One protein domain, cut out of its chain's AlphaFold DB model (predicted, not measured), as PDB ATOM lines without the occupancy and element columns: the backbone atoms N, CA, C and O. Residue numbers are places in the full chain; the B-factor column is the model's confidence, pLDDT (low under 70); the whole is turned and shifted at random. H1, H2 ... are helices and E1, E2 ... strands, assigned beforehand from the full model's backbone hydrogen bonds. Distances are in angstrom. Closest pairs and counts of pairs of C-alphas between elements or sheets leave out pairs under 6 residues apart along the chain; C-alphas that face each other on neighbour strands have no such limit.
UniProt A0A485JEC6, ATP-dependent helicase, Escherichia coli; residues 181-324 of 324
ATOM      1  N   GLY A 181     218.136 175.674 215.554       85.31
ATOM      2  CA  GLY A 181     217.100 176.257 214.701       85.31
ATOM      3  C   GLY A 181     216.620 177.635 215.168       85.31
ATOM      4  O   GLY A 181     217.061 178.161 216.201       85.31
ATOM      5  N   ARG A 182     215.707 178.232 214.399       91.81
ATOM      6  CA  ARG A 182     215.149 179.561 214.673       91.81
ATOM      7  C   ARG A 182     214.435 179.579 216.035       91.81
ATOM      8  O   ARG A 182     213.627 178.691 216.321       91.81
ATOM      9  N   PRO A 183     214.704 180.570 216.907       92.12
ATOM     10  CA  PRO A 183     213.934 180.754 218.130       92.12
ATOM     11  C   PRO A 183     212.554 181.345 217.848       92.12
ATOM     12  O   PRO A 183     212.376 182.117 216.908       92.12
ATOM     13  N   ALA A 184     211.601 181.034 218.728       93.12
ATOM     14  CA  ALA A 184     210.222 181.499 218.620       93.12
ATOM     15  C   ALA A 184     210.100 183.030 218.547       93.12
ATOM     16  O   ALA A 184     209.283 183.515 217.780       93.12
ATOM     17  N   GLU A 185     210.934 183.779 219.281       92.62
ATOM     18  CA  GLU A 185     210.944 185.253 219.262       92.62
ATOM     19  C   GLU A 185     211.263 185.802 217.858       92.62
ATOM     20  O   GLU A 185     210.560 186.668 217.341       92.62
ATOM     21  N   LEU A 186     212.295 185.257 217.199       92.94
ATOM     22  CA  LEU A 186     212.628 185.627 215.821       92.94
ATOM     23  C   LEU A 186     211.554 185.135 214.843       92.94
ATOM     24  O   LEU A 186     211.211 185.841 213.897       92.94
ATOM     25  N   GLY A 187     211.011 183.941 215.078       94.88
ATOM     26  CA  GLY A 187     209.907 183.396 214.298       94.88
ATOM     27  C   GLY A 187     208.664 184.283 214.318       94.88
ATOM     28  O   GLY A 187     208.103 184.590 213.272       94.88
ATOM     29  N   GLU A 188     208.274 184.776 215.492       94.56
ATOM     30  CA  GLU A 188     207.171 185.723 215.650       94.56
ATOM     31  C   GLU A 188     207.425 187.010 214.858       94.56
ATOM     32  O   GLU A 188     206.564 187.439 214.094       94.56
ATOM     33  N   MET A 189     208.639 187.568 214.941       94.06
ATOM     34  CA  MET A 189     209.019 188.757 214.171       94.06
ATOM     35  C   MET A 189     208.969 188.535 212.654       94.06
ATOM     36  O   MET A 189     208.567 189.440 211.921       94.06
ATOM     37  N   ILE A 190     209.376 187.357 212.172       94.69
ATOM     38  CA  ILE A 190     209.249 186.986 210.756       94.69
ATOM     39  C   ILE A 190     207.772 186.872 210.375       94.69
ATOM     40  O   ILE A 190     207.370 187.407 209.349       94.69
ATOM     41  N   GLY A 191     206.953 186.238 211.214       95.38
ATOM     42  CA  GLY A 191     205.516 186.122 210.991       95.38
ATOM     43  C   GLY A 191     204.799 187.475 210.929       95.38
ATOM     44  O   GLY A 191     203.967 187.686 210.049       95.38
ATOM     45  N   ASP A 192     205.142 188.405 211.822       94.56
ATOM     46  CA  ASP A 192     204.635 189.784 211.794       94.56
ATOM     47  C   ASP A 192     205.081 190.515 210.521       94.56
ATOM     48  O   ASP A 192     204.306 191.250 209.910       94.56
ATOM     49  N   PHE A 193     206.327 190.301 210.090       93.69
ATOM     50  CA  PHE A 193     206.844 190.887 208.858       93.69
ATOM     51  C   PHE A 193     206.124 190.351 207.613       93.69
ATOM     52  O   PHE A 193     205.738 191.141 206.756       93.69
ATOM     53  N   LEU A 194     205.867 189.042 207.540       94.88
ATOM     54  CA  LEU A 194     205.074 188.434 206.467       94.88
ATOM     55  C   LEU A 194     203.656 189.016 206.409       94.88
ATOM     56  O   LEU A 194     203.146 189.267 205.320       94.88
ATOM     57  N   HIS A 195     203.042 189.301 207.559       92.62
ATOM     58  CA  HIS A 195     201.735 189.954 207.606       92.62
ATOM     59  C   HIS A 195     201.783 191.394 207.068       92.62
ATOM     60  O   HIS A 195     200.952 191.773 206.245       92.62
ATOM     61  N   LEU A 196     202.799 192.176 207.451       93.31
ATOM     62  CA  LEU A 196     203.007 193.530 206.919       93.31
ATOM     63  C   LEU A 196     203.239 193.548 205.401       93.31
ATOM     64  O   LEU A 196     202.832 194.504 204.735       93.31
ATOM     65  N   LEU A 197     203.902 192.520 204.864       93.94
ATOM     66  CA  LEU A 197     204.069 192.332 203.423       93.94
ATOM     67  C   LEU A 197     202.737 191.986 202.754       93.94
ATOM     68  O   LEU A 197     202.368 192.626 201.771       93.94
ATOM     69  N   ALA A 198     202.008 191.017 203.310       93.19
ATOM     70  CA  ALA A 198     200.735 190.539 202.781       93.19
ATOM     71  C   ALA A 198     199.670 191.636 202.698       93.19
ATOM     72  O   ALA A 198     198.881 191.639 201.754       93.19
ATOM     73  N   ASP A 199     199.659 192.570 203.646       91.94
ATOM     74  CA  ASP A 199     198.691 193.671 203.693       91.94
ATOM     75  C   ASP A 199     199.169 194.924 202.933       91.94
ATOM     76  O   ASP A 199     198.511 195.963 202.955       91.94
ATOM     77  N   GLY A 200     200.338 194.866 202.283       91.56
ATOM     78  CA  GLY A 200     200.914 195.982 201.525       91.56
ATOM     79  C   GLY A 200     201.448 197.139 202.382       91.56
ATOM     80  O   GLY A 200     202.041 198.086 201.853       91.56
ATOM     81  N   ALA A 201     201.287 197.072 203.707       91.69
ATOM     82  CA  ALA A 201     201.696 198.112 204.646       91.69
ATOM     83  C   ALA A 201     203.209 198.371 204.606       91.69
ATOM     84  O   ALA A 201     203.641 199.519 204.695       91.69
ATOM     85  N   PHE A 202     204.014 197.320 204.417       91.56
ATOM     86  CA  PHE A 202     205.464 197.457 204.274       91.56
ATOM     87  C   PHE A 202     205.851 198.297 203.047       91.56
ATOM     88  O   PHE A 202     206.661 199.216 203.160       91.56
ATOM     89  N   PHE A 203     205.235 198.026 201.893       90.25
ATOM     90  CA  PHE A 203     205.529 198.717 200.631       90.25
ATOM     91  C   PHE A 203     204.988 200.149 200.583       90.25
ATOM     92  O   PHE A 203     205.473 200.966 199.809       90.25
ATOM     93  N   SER A 204     204.007 200.462 201.431       89.50
ATOM     94  CA  SER A 204     203.485 201.823 201.601       89.50
ATOM     95  C   SER A 204     204.397 202.705 202.470       89.50
ATOM     96  O   SER A 204     204.218 203.921 202.520       89.50
ATOM     97  N   GLY A 205     205.343 202.098 203.194       87.31
ATOM     98  CA  GLY A 205     206.284 202.782 204.075       87.31
ATOM     99  C   GLY A 205     207.622 203.118 203.414       87.31
ATOM    100  O   GLY A 205     207.821 202.990 202.208       87.31
ATOM    101  N   THR A 206     208.586 203.548 204.230       87.75
ATOM    102  CA  THR A 206     209.964 203.766 203.773       87.75
ATOM    103  C   THR A 206     210.680 202.427 203.610       87.75
ATOM    104  O   THR A 206     211.094 201.812 204.593       87.75
ATOM    105  N   ILE A 207     210.846 201.993 202.360       89.50
ATOM    106  CA  ILE A 207     211.593 200.780 202.028       89.50
ATOM    107  C   ILE A 207     213.090 201.022 202.295       89.50
ATOM    108  O   ILE A 207     213.645 202.017 201.818       89.50
ATOM    109  N   PRO A 208     213.772 200.148 203.058       87.81
ATOM    110  CA  PRO A 208     215.203 200.284 203.292       87.81
ATOM    111  C   PRO A 208     216.007 200.239 201.981       87.81
ATOM    112  O   PRO A 208     215.679 199.433 201.113       87.81
ATOM    113  N   PRO A 209     217.112 201.001 201.844       89.69
ATOM    114  CA  PRO A 209     217.874 201.067 200.590       89.69
ATOM    115  C   PRO A 209     218.352 199.712 200.050       89.69
ATOM    116  O   PRO A 209     218.423 199.519 198.844       89.69
ATOM    117  N   TRP A 210     218.640 198.756 200.934       85.25
ATOM    118  CA  TRP A 210     219.087 197.406 200.574       85.25
ATOM    119  C   TRP A 210     217.957 196.474 200.092       85.25
ATOM    120  O   TRP A 210     218.251 195.390 199.607       85.25
ATOM    121  N   LEU A 211     216.687 196.886 200.205       88.69
ATOM    122  CA  LEU A 211     215.515 196.211 199.618       88.69
ATOM    123  C   LEU A 211     214.866 197.022 198.493       88.69
ATOM    124  O   LEU A 211     213.852 196.597 197.952       88.69
ATOM    125  N   ALA A 212     215.401 198.200 198.167       89.62
ATOM    126  CA  ALA A 212     214.749 199.147 197.267       89.62
ATOM    127  C   ALA A 212     214.902 198.798 195.776       89.62
ATOM    128  O   ALA A 212     214.396 199.526 194.926       89.62
ATOM    129  N   GLU A 213     215.606 197.714 195.443       95.31
ATOM    130  CA  GLU A 213     215.711 197.246 194.063       95.31
ATOM    131  C   GLU A 213     214.346 196.757 193.556       95.31
ATOM    132  O   GLU A 213     213.699 195.918 194.185       95.31
ATOM    133  N   GLU A 214     213.936 197.244 192.384       94.06
ATOM    134  CA  GLU A 214     212.628 196.962 191.778       94.06
ATOM    135  C   GLU A 214     212.358 195.457 191.628       94.06
ATOM    136  O   GLU A 214     211.299 194.976 192.028       94.06
ATOM    137  N   ASN A 215     213.349 194.690 191.161       95.38
ATOM    138  CA  ASN A 215     213.233 193.235 191.033       95.38
ATOM    139  C   ASN A 215     213.045 192.542 192.390       95.38
ATOM    140  O   ASN A 215     212.303 191.569 192.491       95.38
ATOM    141  N   THR A 216     213.709 193.028 193.442       94.06
ATOM    142  CA  THR A 216     213.573 192.462 194.792       94.06
ATOM    143  C   THR A 216     212.154 192.677 195.314       94.06
ATOM    144  O   THR A 216     211.529 191.738 195.803       94.06
ATOM    145  N   ILE A 217     211.613 193.887 195.149       94.12
ATOM    146  CA  ILE A 217     210.237 194.219 195.539       94.12
ATOM    147  C   ILE A 217     209.233 193.366 194.759       94.12
ATOM    148  O   ILE A 217     208.375 192.733 195.376       94.12
ATOM    149  N   ALA A 218     209.376 193.302 193.432       94.69
ATOM    150  CA  ALA A 218     208.486 192.535 192.566       94.69
ATOM    151  C   ALA A 218     208.481 191.039 192.922       94.69
ATOM    152  O   ALA A 218     207.417 190.433 192.997       94.69
ATOM    153  N   ASN A 219     209.649 190.455 193.217       96.19
ATOM    154  CA  ASN A 219     209.749 189.056 193.639       96.19
ATOM    155  C   ASN A 219     209.067 188.799 194.990       96.19
ATOM    156  O   ASN A 219     208.366 187.802 195.140       96.19
ATOM    157  N   ILE A 220     209.251 189.686 195.975       95.12
ATOM    158  CA  ILE A 220     208.605 189.530 197.287       95.12
ATOM    159  C   ILE A 220     207.083 189.640 197.144       95.12
ATOM    160  O   ILE A 220     206.363 188.825 197.715       95.12
ATOM    161  N   GLN A 221     206.591 190.618 196.379       95.31
ATOM    162  CA  GLN A 221     205.158 190.772 196.112       95.31
ATOM    163  C   GLN A 221     204.592 189.547 195.393       95.31
ATOM    164  O   GLN A 221     203.609 188.978 195.859       95.31
ATOM    165  N   GLY A 222     205.267 189.084 194.336       97.00
ATOM    166  CA  GLY A 222     204.884 187.880 193.604       97.00
ATOM    167  C   GLY A 222     204.789 186.650 194.508       97.00
ATOM    168  O   GLY A 222     203.770 185.969 194.498       97.00
ATOM    169  N   LEU A 223     205.790 186.414 195.365       96.19
ATOM    170  CA  LEU A 223     205.786 185.288 196.308       96.19
ATOM    171  C   LEU A 223     204.610 185.350 197.297       96.19
ATOM    172  O   LEU A 223     203.972 184.340 197.594       96.19
ATOM    173  N   ILE A 224     204.326 186.540 197.825       96.38
ATOM    174  CA  ILE A 224     203.225 186.774 198.764       96.38
ATOM    175  C   ILE A 224     201.869 186.545 198.086       96.38
ATOM    176  O   ILE A 224     200.992 185.900 198.669       96.38
ATOM    177  N   ASP A 225     201.712 187.025 196.855       96.50
ATOM    178  CA  ASP A 225     200.496 186.849 196.066       96.50
ATOM    179  C   ASP A 225     200.290 185.384 195.672       96.50
ATOM    180  O   ASP A 225     199.183 184.864 195.808       96.50
ATOM    181  N   GLU A 226     201.344 184.677 195.258       96.81
ATOM    182  CA  GLU A 226     201.303 183.237 194.978       96.81
ATOM    183  C   GLU A 226     200.858 182.437 196.206       96.81
ATOM    184  O   GLU A 226     199.925 181.632 196.117       96.81
ATOM    185  N   GLN A 227     201.446 182.708 197.375       95.44
ATOM    186  CA  GLN A 227     201.067 182.038 198.619       95.44
ATOM    187  C   GLN A 227     199.606 182.320 198.997       95.44
ATOM    188  O   GLN A 227     198.866 181.402 199.378       95.44
ATOM    189  N   ARG A 228     199.167 183.581 198.877       94.75
ATOM    190  CA  ARG A 228     197.780 183.987 199.143       94.75
ATOM    191  C   ARG A 228     196.812 183.316 198.170       94.75
ATOM    192  O   ARG A 228     195.764 182.848 198.601       94.75
ATOM    193  N   ASN A 229     197.163 183.218 196.891       95.81
ATOM    194  CA  ASN A 229     196.344 182.547 195.882       95.81
ATOM    195  C   ASN A 229     196.245 181.036 196.136       95.81
ATOM    196  O   ASN A 229     195.179 180.456 195.939       95.81
ATOM    197  N   ALA A 230     197.324 180.406 196.607       93.38
ATOM    198  CA  ALA A 230     197.355 178.972 196.887       93.38
ATOM    199  C   ALA A 230     196.576 178.585 198.155       93.38
ATOM    200  O   ALA A 230     195.882 177.571 198.174       93.38
ATOM    201  N   THR A 231     196.684 179.382 199.222       92.81
ATOM    202  CA  THR A 231     196.200 178.996 200.566       92.81
ATOM    203  C   THR A 231     195.143 179.931 201.158       92.81
ATOM    204  O   THR A 231     194.640 179.695 202.256       92.81
ATOM    205  N   GLY A 232     194.777 180.998 200.446       92.44
ATOM    206  CA  GLY A 232     193.822 182.029 200.867       92.44
ATOM    207  C   GLY A 232     194.405 183.075 201.826       92.44
ATOM    208  O   GLY A 232     193.963 184.226 201.825       92.44
ATOM    209  N   ILE A 233     195.408 182.710 202.626       92.69
ATOM    210  CA  ILE A 233     196.068 183.588 203.596       92.69
ATOM    211  C   ILE A 233     197.562 183.277 203.678       92.69
ATOM    212  O   ILE A 233     197.972 182.125 203.603       92.69
ATOM    213  N   VAL A 234     198.384 184.305 203.882       94.44
ATOM    214  CA  VAL A 234     199.814 184.123 204.149       94.44
ATOM    215  C   VAL A 234     200.006 183.725 205.619       94.44
ATOM    216  O   VAL A 234     199.508 184.438 206.497       94.44
ATOM    217  N   PRO A 235     200.701 182.611 205.921       93.62
ATOM    218  CA  PRO A 235     200.992 182.219 207.294       93.62
ATOM    219  C   PRO A 235     201.831 183.292 208.000       93.62
ATOM    220  O   PRO A 235     202.738 183.887 207.422       93.62
ATOM    221  N   GLY A 236     201.536 183.530 209.274       92.81
ATOM    222  CA  GLY A 236     202.186 184.562 210.075       92.81
ATOM    223  C   GLY A 236     202.191 184.226 211.561       92.81
ATOM    224  O   GLY A 236     201.891 183.105 211.967       92.81
ATOM    225  N   SER A 237     202.517 185.211 212.393       91.81
ATOM    226  CA  SER A 237     202.594 185.052 213.855       91.81
ATOM    227  C   SER A 237     201.239 184.726 214.497       91.81
ATOM    228  O   SER A 237     201.177 184.075 215.531       91.81
ATOM    229  N   ARG A 238     200.127 185.167 213.897       88.31
ATOM    230  CA  ARG A 238     198.769 185.007 214.461       88.31
ATOM    231  C   ARG A 238     197.905 183.993 213.723       88.31
ATOM    232  O   ARG A 238     196.878 183.569 214.249       88.31
ATOM    233  N   HIS A 239     198.313 183.611 212.518       88.38
ATOM    234  CA  HIS A 239     197.558 182.729 211.639       88.38
ATOM    235  C   HIS A 239     198.496 181.659 211.097       88.38
ATOM    236  O   HIS A 239     199.332 181.931 210.240       88.38
ATOM    237  N   LEU A 240     198.358 180.445 211.622       92.31
ATOM    238  CA  LEU A 240     199.026 179.270 211.075       92.31
ATOM    239  C   LEU A 240     198.138 178.670 209.989       92.31
ATOM    240  O   LEU A 240     196.912 178.671 210.124       92.31
ATOM    241  N   VAL A 241     198.747 178.140 208.934       93.06
ATOM    242  CA  VAL A 241     198.012 177.529 207.822       93.06
ATOM    243  C   VAL A 241     198.243 176.032 207.849       93.06
ATOM    244  O   VAL A 241     199.382 175.580 207.913       93.06
ATOM    245  N   LEU A 242     197.160 175.263 207.793       92.38
ATOM    246  CA  LEU A 242     197.233 173.826 207.587       92.38
ATOM    247  C   LEU A 242     196.824 173.508 206.154       92.38
ATOM    248  O   LEU A 242     195.648 173.573 205.803       92.38
ATOM    249  N   GLU A 243     197.804 173.159 205.340       91.31
ATOM    250  CA  GLU A 243     197.610 172.780 203.952       91.31
ATOM    251  C   GLU A 243     197.551 171.259 203.817       91.31
ATOM    252  O   GLU A 243     198.249 170.508 204.507       91.31
ATOM    253  N   ARG A 244     196.693 170.793 202.911       88.50
ATOM    254  CA  ARG A 244     196.568 169.384 202.563       88.50
ATOM    255  C   ARG A 244     196.696 169.222 201.063       88.50
ATOM    256  O   ARG A 244     195.873 169.744 200.318       88.50
ATOM    257  N   CYS A 245     197.661 168.425 200.639       87.62
ATOM    258  CA  CYS A 245     197.864 168.094 199.238       87.62
ATOM    259  C   CYS A 245     198.183 166.605 199.082       87.62
ATOM    260  O   CYS A 245     198.498 165.909 200.051       87.62
ATOM    261  N   ARG A 246     198.038 166.098 197.859       85.75
ATOM    262  CA  ARG A 246     198.469 164.745 197.503       85.75
ATOM    263  C   ARG A 246     199.848 164.811 196.869       85.75
ATOM    264  O   ARG A 246     200.145 165.769 196.158       85.75
ATOM    265  N   ASP A 247     200.676 163.812 197.140       81.50
ATOM    266  CA  ASP A 247     201.910 163.622 196.386       81.50
ATOM    267  C   ASP A 247     201.647 162.926 195.039       81.50
ATOM    268  O   ASP A 247     200.526 162.517 194.734       81.50
ATOM    269  N   GLU A 248     202.690 162.811 194.216       78.88
ATOM    270  CA  GLU A 248     202.616 162.225 192.869       78.88
ATOM    271  C   GLU A 248     202.172 160.751 192.860       78.88
ATOM    272  O   GLU A 248     201.725 160.248 191.831       78.88
ATOM    273  N   ILE A 249     202.279 160.057 193.997       78.50
ATOM    274  CA  ILE A 249     201.928 158.640 194.160       78.50
ATOM    275  C   ILE A 249     200.525 158.503 194.795       78.50
ATOM    276  O   ILE A 249     199.971 157.408 194.861       78.50
ATOM    277  N   GLY A 250     199.907 159.621 195.190       77.88
ATOM    278  CA  GLY A 250     198.552 159.693 195.734       77.88
ATOM    279  C   GLY A 250     198.472 159.711 197.261       77.88
ATOM    280  O   GLY A 250     197.363 159.841 197.785       77.88
ATOM    281  N   ASP A 251     199.604 159.644 197.970       80.50
ATOM    282  CA  ASP A 251     199.631 159.731 199.432       80.50
ATOM    283  C   ASP A 251     199.340 161.155 199.903       80.50
ATOM    284  O   ASP A 251     199.603 162.145 199.212       80.50
ATOM    285  N   TRP A 252     198.831 161.278 201.126       83.62
ATOM    286  CA  TRP A 252     198.521 162.575 201.702       83.62
ATOM    287  C   TRP A 252     199.739 163.221 202.348       83.62
ATOM    288  O   TRP A 252     200.463 162.609 203.141       83.62
ATOM    289  N   ARG A 253     199.904 164.514 202.069       86.88
ATOM    290  CA  ARG A 253     200.779 165.425 202.797       86.88
ATOM    291  C   ARG A 253     199.925 166.416 203.564       86.88
ATOM    292  O   ARG A 253     199.053 167.073 202.996       86.88
ATOM    293  N   ILE A 254     200.191 166.512 204.858       87.81
ATOM    294  CA  ILE A 254     199.601 167.524 205.722       87.81
ATOM    295  C   ILE A 254     200.727 168.432 206.189       87.81
ATOM    296  O   ILE A 254     201.662 167.977 206.850       87.81
ATOM    297  N   ILE A 255     200.644 169.698 205.804       91.19
ATOM    298  CA  ILE A 255     201.701 170.685 205.983       91.19
ATOM    299  C   ILE A 255     201.170 171.769 206.910       91.19
ATOM    300  O   ILE A 255     200.218 172.472 206.581       91.19
ATOM    301  N   LEU A 256     201.780 171.902 208.081       94.12
ATOM    302  CA  LEU A 256     201.590 173.052 208.947       94.12
ATOM    303  C   LEU A 256     202.617 174.112 208.564       94.12
ATOM    304  O   LEU A 256     203.803 173.918 208.812       94.12
ATOM    305  N   HIS A 257     202.151 175.244 208.051       95.00
ATOM    306  CA  HIS A 257     202.955 176.440 207.842       95.00
ATOM    307  C   HIS A 257     202.948 177.293 209.107       95.00
ATOM    308  O   HIS A 257     201.890 177.720 209.583       95.00
ATOM    309  N   SER A 258     204.132 177.520 209.669       95.50
ATOM    310  CA  SER A 258     204.305 178.221 210.937       95.50
ATOM    311  C   SER A 258     205.681 178.877 211.006       95.50
ATOM    312  O   SER A 258     206.673 178.216 210.718       95.50
ATOM    313  N   PRO A 259     205.806 180.141 211.441       95.94
ATOM    314  CA  PRO A 259     207.102 180.810 211.453       95.94
ATOM    315  C   PRO A 259     207.917 180.540 212.735       95.94
ATOM    316  O   PRO A 259     209.043 181.009 212.861       95.94
ATOM    317  N   TYR A 260     207.400 179.784 213.708       95.62
ATOM    318  CA  TYR A 260     207.966 179.711 215.065       95.62
ATOM    319  C   TYR A 260     209.292 178.947 215.229       95.62
ATOM    320  O   TYR A 260     209.863 178.953 216.323       95.62
ATOM    321  N   GLY A 261     209.821 178.344 214.165       94.12
ATOM    322  CA  GLY A 261     211.142 177.726 214.179       94.12
ATOM    323  C   GLY A 261     211.185 176.313 214.767       94.12
ATOM    324  O   GLY A 261     210.283 175.858 215.480       94.12
ATOM    325  N   ARG A 262     212.289 175.604 214.504       91.94
ATOM    326  CA  ARG A 262     212.478 174.194 214.893       91.94
ATOM    327  C   ARG A 262     212.415 173.962 216.399       91.94
ATOM    328  O   ARG A 262     211.910 172.925 216.820       91.94
ATOM    329  N   ARG A 263     212.812 174.944 217.221       90.19
ATOM    330  CA  ARG A 263     212.718 174.861 218.695       90.19
ATOM    331  C   ARG A 263     211.287 174.626 219.187       90.19
ATOM    332  O   ARG A 263     211.102 174.072 220.267       90.19
ATOM    333  N   VAL A 264     210.291 175.048 218.405       92.81
ATOM    334  CA  VAL A 264     208.869 174.782 218.650       92.81
ATOM    335  C   VAL A 264     208.400 173.571 217.846       92.81
ATOM    336  O   VAL A 264     207.690 172.714 218.374       92.81
ATOM    337  N   HIS A 265     208.796 173.479 216.577       93.50
ATOM    338  CA  HIS A 265     208.254 172.478 215.663       93.50
ATOM    339  C   HIS A 265     208.739 171.053 215.930       93.50
ATOM    340  O   HIS A 265     207.961 170.128 215.756       93.50
ATOM    341  N   GLU A 266     209.969 170.839 216.397       89.81
ATOM    342  CA  GLU A 266     210.488 169.495 216.689       89.81
ATOM    343  C   GLU A 266     209.736 168.780 217.824       89.81
ATOM    344  O   GLU A 266     209.240 167.670 217.606       89.81
ATOM    345  N   PRO A 267     209.565 169.371 219.029       90.50
ATOM    346  CA  PRO A 267     208.763 168.730 220.070       90.50
ATOM    347  C   PRO A 267     207.289 168.586 219.665       90.50
ATOM    348  O   PRO A 267     206.633 167.621 220.064       90.50
ATOM    349  N   TRP A 268     206.765 169.504 218.846       91.94
ATOM    350  CA  TRP A 268     205.411 169.398 218.308       91.94
ATOM    351  C   TRP A 268     205.285 168.239 217.308       91.94
ATOM    352  O   TRP A 268     204.354 167.441 217.413       91.94
ATOM    353  N   ALA A 269     206.254 168.070 216.409       89.94
ATOM    354  CA  ALA A 269     206.321 166.967 215.456       89.94
ATOM    355  C   ALA A 269     206.370 165.609 216.163       89.94
ATOM    356  O   ALA A 269     205.649 164.697 215.767       89.94
ATOM    357  N   LEU A 270     207.118 165.489 217.266       87.75
ATOM    358  CA  LEU A 270     207.121 164.278 218.097       87.75
ATOM    359  C   LEU A 270     205.732 163.961 218.668       87.75
ATOM    360  O   LEU A 270     205.296 162.808 218.674       87.75
ATOM    361  N   ALA A 271     205.014 164.981 219.138       88.94
ATOM    362  CA  ALA A 271     203.656 164.817 219.647       88.94
ATOM    363  C   ALA A 271     202.666 164.419 218.538       88.94
ATOM    364  O   ALA A 271     201.791 163.580 218.763       88.94
ATOM    365  N   ILE A 272     202.815 165.002 217.345       87.19
ATOM    366  CA  ILE A 272     202.019 164.673 216.158       87.19
ATOM    367  C   ILE A 272     202.288 163.230 215.727       87.19
ATOM    368  O   ILE A 272     201.335 162.472 215.575       87.19
ATOM    369  N   ALA A 273     203.554 162.820 215.618       85.44
ATOM    370  CA  ALA A 273     203.938 161.455 215.261       85.44
ATOM    371  C   ALA A 273     203.326 160.429 216.229       85.44
ATOM    372  O   ALA A 273     202.684 159.476 215.796       85.44
ATOM    373  N   GLY A 274     203.417 160.676 217.543       84.94
ATOM    374  CA  GLY A 274     202.802 159.808 218.551       84.94
ATOM    375  C   GLY A 274     201.275 159.723 218.443       84.94
ATOM    376  O   GLY A 274     200.700 158.652 218.631       84.94
ATOM    377  N   ARG A 275     200.596 160.830 218.109       85.25
ATOM    378  CA  ARG A 275     199.143 160.838 217.864       85.25
ATOM    379  C   ARG A 275     198.768 160.091 216.594       85.25
ATOM    380  O   ARG A 275     197.784 159.359 216.615       85.25
ATOM    381  N   ILE A 276     199.527 160.272 215.514       80.88
ATOM    382  CA  ILE A 276     199.258 159.583 214.253       80.88
ATOM    383  C   ILE A 276     199.426 158.073 214.442       80.88
ATOM    384  O   ILE A 276     198.520 157.317 214.100       80.88
ATOM    385  N   HIS A 277     200.511 157.653 215.094       82.31
ATOM    386  CA  HIS A 277     200.735 156.250 215.432       82.31
ATOM    387  C   HIS A 277     199.587 155.682 216.284       82.31
ATOM    388  O   HIS A 277     199.059 154.616 215.983       82.31
ATOM    389  N   ALA A 278     199.120 156.412 217.304       82.12
ATOM    390  CA  ALA A 278     198.024 155.952 218.161       82.12
ATOM    391  C   ALA A 278     196.659 155.857 217.450       82.12
ATOM    392  O   ALA A 278     195.845 155.009 217.809       82.12
ATOM    393  N   LEU A 279     196.379 156.741 216.486       77.94
ATOM    394  CA  LEU A 279     195.085 156.806 215.799       77.94
ATOM    395  C   LEU A 279     195.005 155.886 214.574       77.94
ATOM    396  O   LEU A 279     193.935 155.345 214.303       77.94
ATOM    397  N   TRP A 280     196.111 155.716 213.846       73.75
ATOM    398  CA  TRP A 280     196.135 154.991 212.570       73.75
ATOM    399  C   TRP A 280     197.045 153.760 212.566       73.75
ATOM    400  O   TRP A 280     197.057 153.037 211.575       73.75
ATOM    401  N   GLY A 281     197.811 153.500 213.631       68.88
ATOM    402  CA  GLY A 281     198.753 152.372 213.688       68.88
ATOM    403  C   GLY A 281     199.875 152.447 212.646       68.88
ATOM    404  O   GLY A 281     200.604 151.477 212.461       68.88
ATOM    405  N   ALA A 282     199.991 153.580 211.951       66.88
ATOM    406  CA  ALA A 282     200.967 153.826 210.908       66.88
ATOM    407  C   ALA A 282     202.122 154.657 211.466       66.88
ATOM    408  O   ALA A 282     201.906 155.669 212.143       66.88
ATOM    409  N   ASP A 283     203.344 154.269 211.116       65.25
ATOM    410  CA  ASP A 283     204.527 155.091 211.342       65.25
ATOM    411  C   ASP A 283     204.540 156.214 210.303       65.25
ATOM    412  O   ASP A 283     205.107 156.104 209.216       65.25
ATOM    413  N   ALA A 284     203.828 157.298 210.612       67.19
ATOM    414  CA  ALA A 284     203.848 158.480 209.771       67.19
ATOM    415  C   ALA A 284     205.230 159.126 209.803       67.19
ATOM    416  O   ALA A 284     205.801 159.388 210.865       67.19
ATOM    417  N   SER A 285     205.741 159.442 208.615       79.00
ATOM    418  CA  SER A 285     206.936 160.260 208.490       79.00
ATOM    419  C   SER A 285     206.552 161.706 208.783       79.00
ATOM    420  O   SER A 285     205.852 162.342 207.992       79.00
ATOM    421  N   VAL A 286     206.971 162.200 209.947       86.00
ATOM    422  CA  VAL A 286     206.789 163.593 210.359       86.00
ATOM    423  C   VAL A 286     208.149 164.273 210.369       86.00
ATOM    424  O   VAL A 286     209.073 163.815 211.037       86.00
ATOM    425  N   VAL A 287     208.272 165.365 209.622       86.19
ATOM    426  CA  VAL A 287     209.494 166.162 209.504       86.19
ATOM    427  C   VAL A 287     209.192 167.590 209.941       86.19
ATOM    428  O   VAL A 287     208.174 168.156 209.550       86.19
ATOM    429  N   ALA A 288     210.073 168.171 210.750       89.94
ATOM    430  CA  ALA A 288     209.991 169.562 211.186       89.94
ATOM    431  C   ALA A 288     211.100 170.396 210.536       89.94
ATOM    432  O   ALA A 288     212.240 169.944 210.419       89.94
ATOM    433  N   SER A 289     210.771 171.627 210.160       90.44
ATOM    434  CA  SER A 289     211.704 172.656 209.694       90.44
ATOM    435  C   SER A 289     211.455 173.962 210.450       90.44
ATOM    436  O   SER A 289     210.623 174.014 211.359       90.44
ATOM    437  N   ASP A 290     212.182 175.033 210.121       92.31
ATOM    438  CA  ASP A 290     211.937 176.324 210.765       92.31
ATOM    439  C   ASP A 290     210.588 176.928 210.364       92.31
ATOM    440  O   ASP A 290     209.959 177.586 211.194       92.31
ATOM    441  N   ASP A 291     210.127 176.659 209.143       94.00
ATOM    442  CA  ASP A 291     208.907 177.233 208.561       94.00
ATOM    443  C   ASP A 291     207.679 176.314 208.666       94.00
ATOM    444  O   ASP A 291     206.586 176.677 208.222       94.00
ATOM    445  N   GLY A 292     207.813 175.129 209.272       93.88
ATOM    446  CA  GLY A 292     206.655 174.267 209.452       93.88
ATOM    447  C   GLY A 292     206.915 172.826 209.860       93.88
ATOM    448  O   GLY A 292     208.013 172.433 210.258       93.88
ATOM    449  N   ILE A 293     205.853 172.030 209.752       92.88
ATOM    450  CA  ILE A 293     205.853 170.581 209.975       92.88
ATOM    451  C   ILE A 293     205.162 169.914 208.793       92.88
ATOM    452  O   ILE A 293     204.055 170.296 208.426       92.88
ATOM    453  N   VAL A 294     205.778 168.875 208.241       90.69
ATOM    454  CA  VAL A 294     205.201 168.043 207.185       90.69
ATOM    455  C   VAL A 294     204.956 166.651 207.744       90.69
ATOM    456  O   VAL A 294     205.887 165.996 208.204       90.69
ATOM    457  N   ALA A 295     203.711 166.189 207.688       87.25
ATOM    458  CA  ALA A 295     203.337 164.816 207.990       87.25
ATOM    459  C   ALA A 295     202.895 164.111 206.706       87.25
ATOM    460  O   ALA A 295     202.003 164.590 206.000       87.25
ATOM    461  N   ARG A 296     203.506 162.963 206.416       83.50
ATOM    462  CA  ARG A 296     203.110 162.091 205.310       83.50
ATOM    463  C   ARG A 296     202.321 160.900 205.829       83.50
ATOM    464  O   ARG A 296     202.759 160.227 206.763       83.50
ATOM    465  N   ILE A 297     201.182 160.639 205.197       78.75
ATOM    466  CA  ILE A 297     200.244 159.598 205.612       78.75
ATOM    467  C   ILE A 297     199.816 158.798 204.378       78.75
ATOM    468  O   ILE A 297     199.318 159.402 203.423       78.75
ATOM    469  N   PRO A 298     199.997 157.465 204.386       75.56
ATOM    470  CA  PRO A 298     199.526 156.609 203.303       75.56
ATOM    471  C   PRO A 298     198.015 156.744 203.107       75.56
ATOM    472  O   PRO A 298     197.277 156.805 204.095       75.56
ATOM    473  N   ASP A 299     197.537 156.753 201.861       74.19
ATOM    474  CA  ASP A 299     196.091 156.775 201.579       74.19
ATOM    475  C   ASP A 299     195.462 155.430 202.001       74.19
ATOM    476  O   ASP A 299     195.432 154.461 201.247       74.19
ATOM    477  N   THR A 300     195.020 155.342 203.260       64.06
ATOM    478  CA  THR A 300     194.424 154.142 203.867       64.06
ATOM    479  C   THR A 300     192.966 154.411 204.238       64.06
ATOM    480  O   THR A 300     192.655 155.289 205.044       64.06
ATOM    481  N   ASP A 301     192.055 153.669 203.603       58.31
ATOM    482  CA  ASP A 301     190.606 153.610 203.867       58.31
ATOM    483  C   ASP A 301     189.858 154.962 203.955       58.31
ATOM    484  O   ASP A 301     188.797 155.062 204.576       58.31
ATOM    485  N   GLY A 302     190.387 156.024 203.334       59.75
ATOM    486  CA  GLY A 302     189.731 157.335 203.229       59.75
ATOM    487  C   GLY A 302     189.646 158.143 204.533       59.75
ATOM    488  O   GLY A 302     188.981 159.182 204.565       59.75
ATOM    489  N   LYS A 303     190.310 157.711 205.616       62.47
ATOM    490  CA  LYS A 303     190.316 158.425 206.905       62.47
ATOM    491  C   LYS A 303     191.487 159.393 207.001       62.47
ATOM    492  O   LYS A 303     192.562 159.058 207.487       62.47
ATOM    493  N   LEU A 304     191.228 160.626 206.596       66.12
ATOM    494  CA  LEU A 304     192.160 161.740 206.719       66.12
ATOM    495  C   LEU A 304     192.178 162.325 208.133       66.12
ATOM    496  O   LEU A 304     191.105 162.554 208.697       66.12
ATOM    497  N   PRO A 305     193.360 162.622 208.700       65.00
ATOM    498  CA  PRO A 305     193.434 163.394 209.924       65.00
ATOM    499  C   PRO A 305     192.817 164.771 209.751       65.00
ATOM    500  O   PRO A 305     193.131 165.510 208.815       65.00
ATOM    501  N   ASP A 306     191.975 165.121 210.710       69.94
ATOM    502  CA  ASP A 306     191.519 166.486 210.902       69.94
ATOM    503  C   ASP A 306     192.655 167.355 211.473       69.94
ATOM    504  O   ASP A 306     193.561 166.857 212.150       69.94
ATOM    505  N   ALA A 307     192.575 168.670 211.265       68.31
ATOM    506  CA  ALA A 307     193.477 169.677 211.817       68.31
ATOM    507  C   ALA A 307     193.670 169.548 213.338       68.31
ATOM    508  O   ALA A 307     194.719 169.910 213.877       68.31
ATOM    509  N   ALA A 308     192.698 168.943 214.026       74.94
ATOM    510  CA  ALA A 308     192.762 168.582 215.434       74.94
ATOM    511  C   ALA A 308     194.029 167.796 215.836       74.94
ATOM    512  O   ALA A 308     194.450 167.895 216.994       74.94
ATOM    513  N   ILE A 309     194.681 167.053 214.924       76.38
ATOM    514  CA  ILE A 309     195.933 166.347 215.260       76.38
ATOM    515  C   ILE A 309     197.071 167.311 215.612       76.38
ATOM    516  O   ILE A 309     197.878 166.989 216.490       76.38
ATOM    517  N   PHE A 310     197.080 168.509 215.019       77.06
ATOM    518  CA  PHE A 310     198.042 169.570 215.308       77.06
ATOM    519  C   PHE A 310     197.654 170.342 216.577       77.06
ATOM    520  O   PHE A 310     198.522 170.846 217.283       77.06
ATOM    521  N   CYS A 311     196.373 170.366 216.954       78.38
ATOM    522  CA  CYS A 311     195.907 171.051 218.157       78.38
ATOM    523  C   CYS A 311     196.254 170.272 219.440       78.38
ATOM    524  O   CYS A 311     195.585 169.307 219.834       78.38
ATOM    525  N   LEU A 312     197.304 170.705 220.136       73.31
ATOM    526  CA  LEU A 312     197.654 170.221 221.471       73.31
ATOM    527  C   LEU A 312     197.110 171.183 222.526       73.31
ATOM    528  O   LEU A 312     197.263 172.395 222.416       73.31
ATOM    529  N   ASN A 313     196.496 170.649 223.584       73.06
ATOM    530  CA  ASN A 313     196.180 171.472 224.746       73.06
ATOM    531  C   ASN A 313     197.439 171.663 225.616       73.06
ATOM    532  O   ASN A 313     198.321 170.801 225.660       73.06
ATOM    533  N   GLN A 314     197.496 172.772 226.357       65.19
ATOM    534  CA  GLN A 314     198.653 173.143 227.182       65.19
ATOM    535  C   GLN A 314     199.057 172.043 228.185       65.19
ATOM    536  O   GLN A 314     200.242 171.781 228.390       65.19
ATOM    537  N   LYS A 315     198.079 171.337 228.772       59.50
ATOM    538  CA  LYS A 315     198.320 170.253 229.742       59.50
ATOM    539  C   LYS A 315     198.959 169.016 229.096       59.50
ATOM    540  O   LYS A 315     199.757 168.337 229.740       59.50
ATOM    541  N   SER A 316     198.618 168.712 227.848       60.28
ATOM    542  CA  SER A 316     199.194 167.615 227.068       60.28
ATOM    543  C   SER A 316     200.646 167.908 226.687       60.28
ATOM    544  O   SER A 316     201.472 167.003 226.788       60.28
ATOM    545  N   CYS A 317     200.980 169.161 226.355       57.06
ATOM    546  CA  CYS A 317     202.361 169.575 226.078       57.06
ATOM    547  C   CYS A 317     203.276 169.392 227.301       57.06
ATOM    548  O   CYS A 317     204.344 168.795 227.191       57.06
ATOM    549  N   CYS A 318     202.835 169.809 228.496       49.50
ATOM    550  CA  CYS A 318     203.629 169.651 229.722       49.50
ATOM    551  C   CYS A 318     203.862 168.178 230.112       49.50
ATOM    552  O   CYS A 318     204.922 167.839 230.630       49.50
ATOM    553  N   LYS A 319     202.901 167.280 229.846       53.78
ATOM    554  CA  LYS A 319     203.046 165.839 230.142       53.78
ATOM    555  C   LYS A 319     204.058 165.135 229.237       53.78
ATOM    556  O   LYS A 319     204.701 164.194 229.692       53.78
ATOM    557  N   LEU A 320     204.209 165.583 227.990       45.81
ATOM    558  CA  LEU A 320     205.230 165.074 227.067       45.81
ATOM    559  C   LEU A 320     206.644 165.479 227.515       45.81
ATOM    560  O   LEU A 320     207.562 164.671 227.423       45.81
ATOM    561  N   SER A 321     206.798 166.676 228.093       37.16
ATOM    562  CA  SER A 321     208.066 167.146 228.673       37.16
ATOM    563  C   SER A 321     208.496 166.387 229.935       37.16
ATOM    564  O   SER A 321     209.678 166.392 230.252       37.16
ATOM    565  N   ALA A 322     207.565 165.767 230.668       32.03
ATOM    566  CA  ALA A 322     207.838 165.084 231.938       32.03
ATOM    567  C   ALA A 322     208.087 163.568 231.796       32.03
ATOM    568  O   ALA A 322     208.319 162.890 232.793       32.03
ATOM    569  N   ARG A 323     207.982 163.021 230.576       30.77
ATOM    570  CA  ARG A 323     208.250 161.604 230.264       30.77
ATOM    571  C   ARG A 323     209.624 161.365 229.618       30.77
ATOM    572  O   ARG A 323     209.863 160.259 229.144       30.77
ATOM    573  N   ARG A 324     210.489 162.380 229.585       33.09
ATOM    574  CA  ARG A 324     211.909 162.247 229.239       33.09
ATOM    575  C   ARG A 324     212.758 162.320 230.496       33.09
ATOM    576  O   ARG A 324     212.403 163.138 231.373       33.09
TER     577      ARG A 324
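This is residues 181 to 324 of the 324 residues of the protein "ATP-dependent helicase" of Escherichia coli (UniProt A0A485JEC6). A small antiparallel sheet of four strands forms a wall with the long helix H3 running along one face, over E4 and E3, while H1 and H2 sit beyond one end of the strands and meet at about a right angle, H2 grazing the sheet with residues 230 to 231 and H1 coming near H3. The short helix H4 lies on the far side of H3 from the sheet, at the end of a long link. The printed part has 144 residues with four named helices and four named strands, in the order H1, H2, E1, E2, H3, E3, E4, H4; the sheet's order is E1, E2, E4, E3, and the class is mixed. The whole is flat, spanning 53 by 38 by 20 A, and only just loose, close to compact, with a radius of gyration of the C-alphas of 17.6 A.

In the sheet, E1, residues 241 to 246, and E2, residues 252 to 257, form a hairpin, with N 243 and O 255 2.8 A apart, within hydrogen-bond range. E4, residues 292 to 297, is antiparallel to E2, with N 256 and O 293 at 2.8 A. E3, residues 285 to 288, is an edge strand and forms a hairpin with E4, with N 294 and O 287 at 2.8 A. H3, residues 262 to 280, is on the sheet at a height over the sheet of 8.1 A and runs along the strands, at 14 degrees to E3 on the local plane; its closest C-alphas to E3 are those of Glu 266 and Ala 288, 5.5 A. E2, H3 and E3 make a split strand-helix-strand unit, two strands running the same way with E4 between them in the sheet, and its crossover is right-handed. H4, residues 314 to 321, is close to H3 but not clearly touching, with the C-alphas of Ala 271 and Leu 320 closest at 7.6 A. H1, residues 184 to 198, touches H2, residues 214 to 231, about perpendicular at 83 degrees; the closest C-alphas are those of Ala 198 and Ile 224, 6.0 A, and H1 touches with residues 197 to 198 alone. H2 only grazes the sheet with residues 230 to 231. H1 and the sheet's strands are apart. Every O i to N i+4 pair is within hydrogen-bond range in H1, H2 and H4; in H3 14 of 15 are.

H3 is 25.3 A long from first to last C-alpha, H2 25.9 A and H1 20.6 A; H4 is 11.3 A. E4 is 16.5 A long, E1 16.4 A, E2 15.8 A and E3 10.2 A. H1 begins at C-alpha 184 (210.222, 181.499, 218.620), H3 begins at C-alpha 262 (212.478, 174.194, 214.893), and H4 ends at C-alpha 321 (208.066, 167.146, 228.673).

The two C-alphas farthest apart are those of Pro 209 and Asp 301, 54.8 A. The printed part has no cut. The links from H1 to H2, 15 residues, and from E4 to H4, 16 residues, are long. Mean pLDDT of the printed part is 84.2; residues 281 to 284, 300 to 307 and 314 to 324 are under 70, and H4 has a mean of 54.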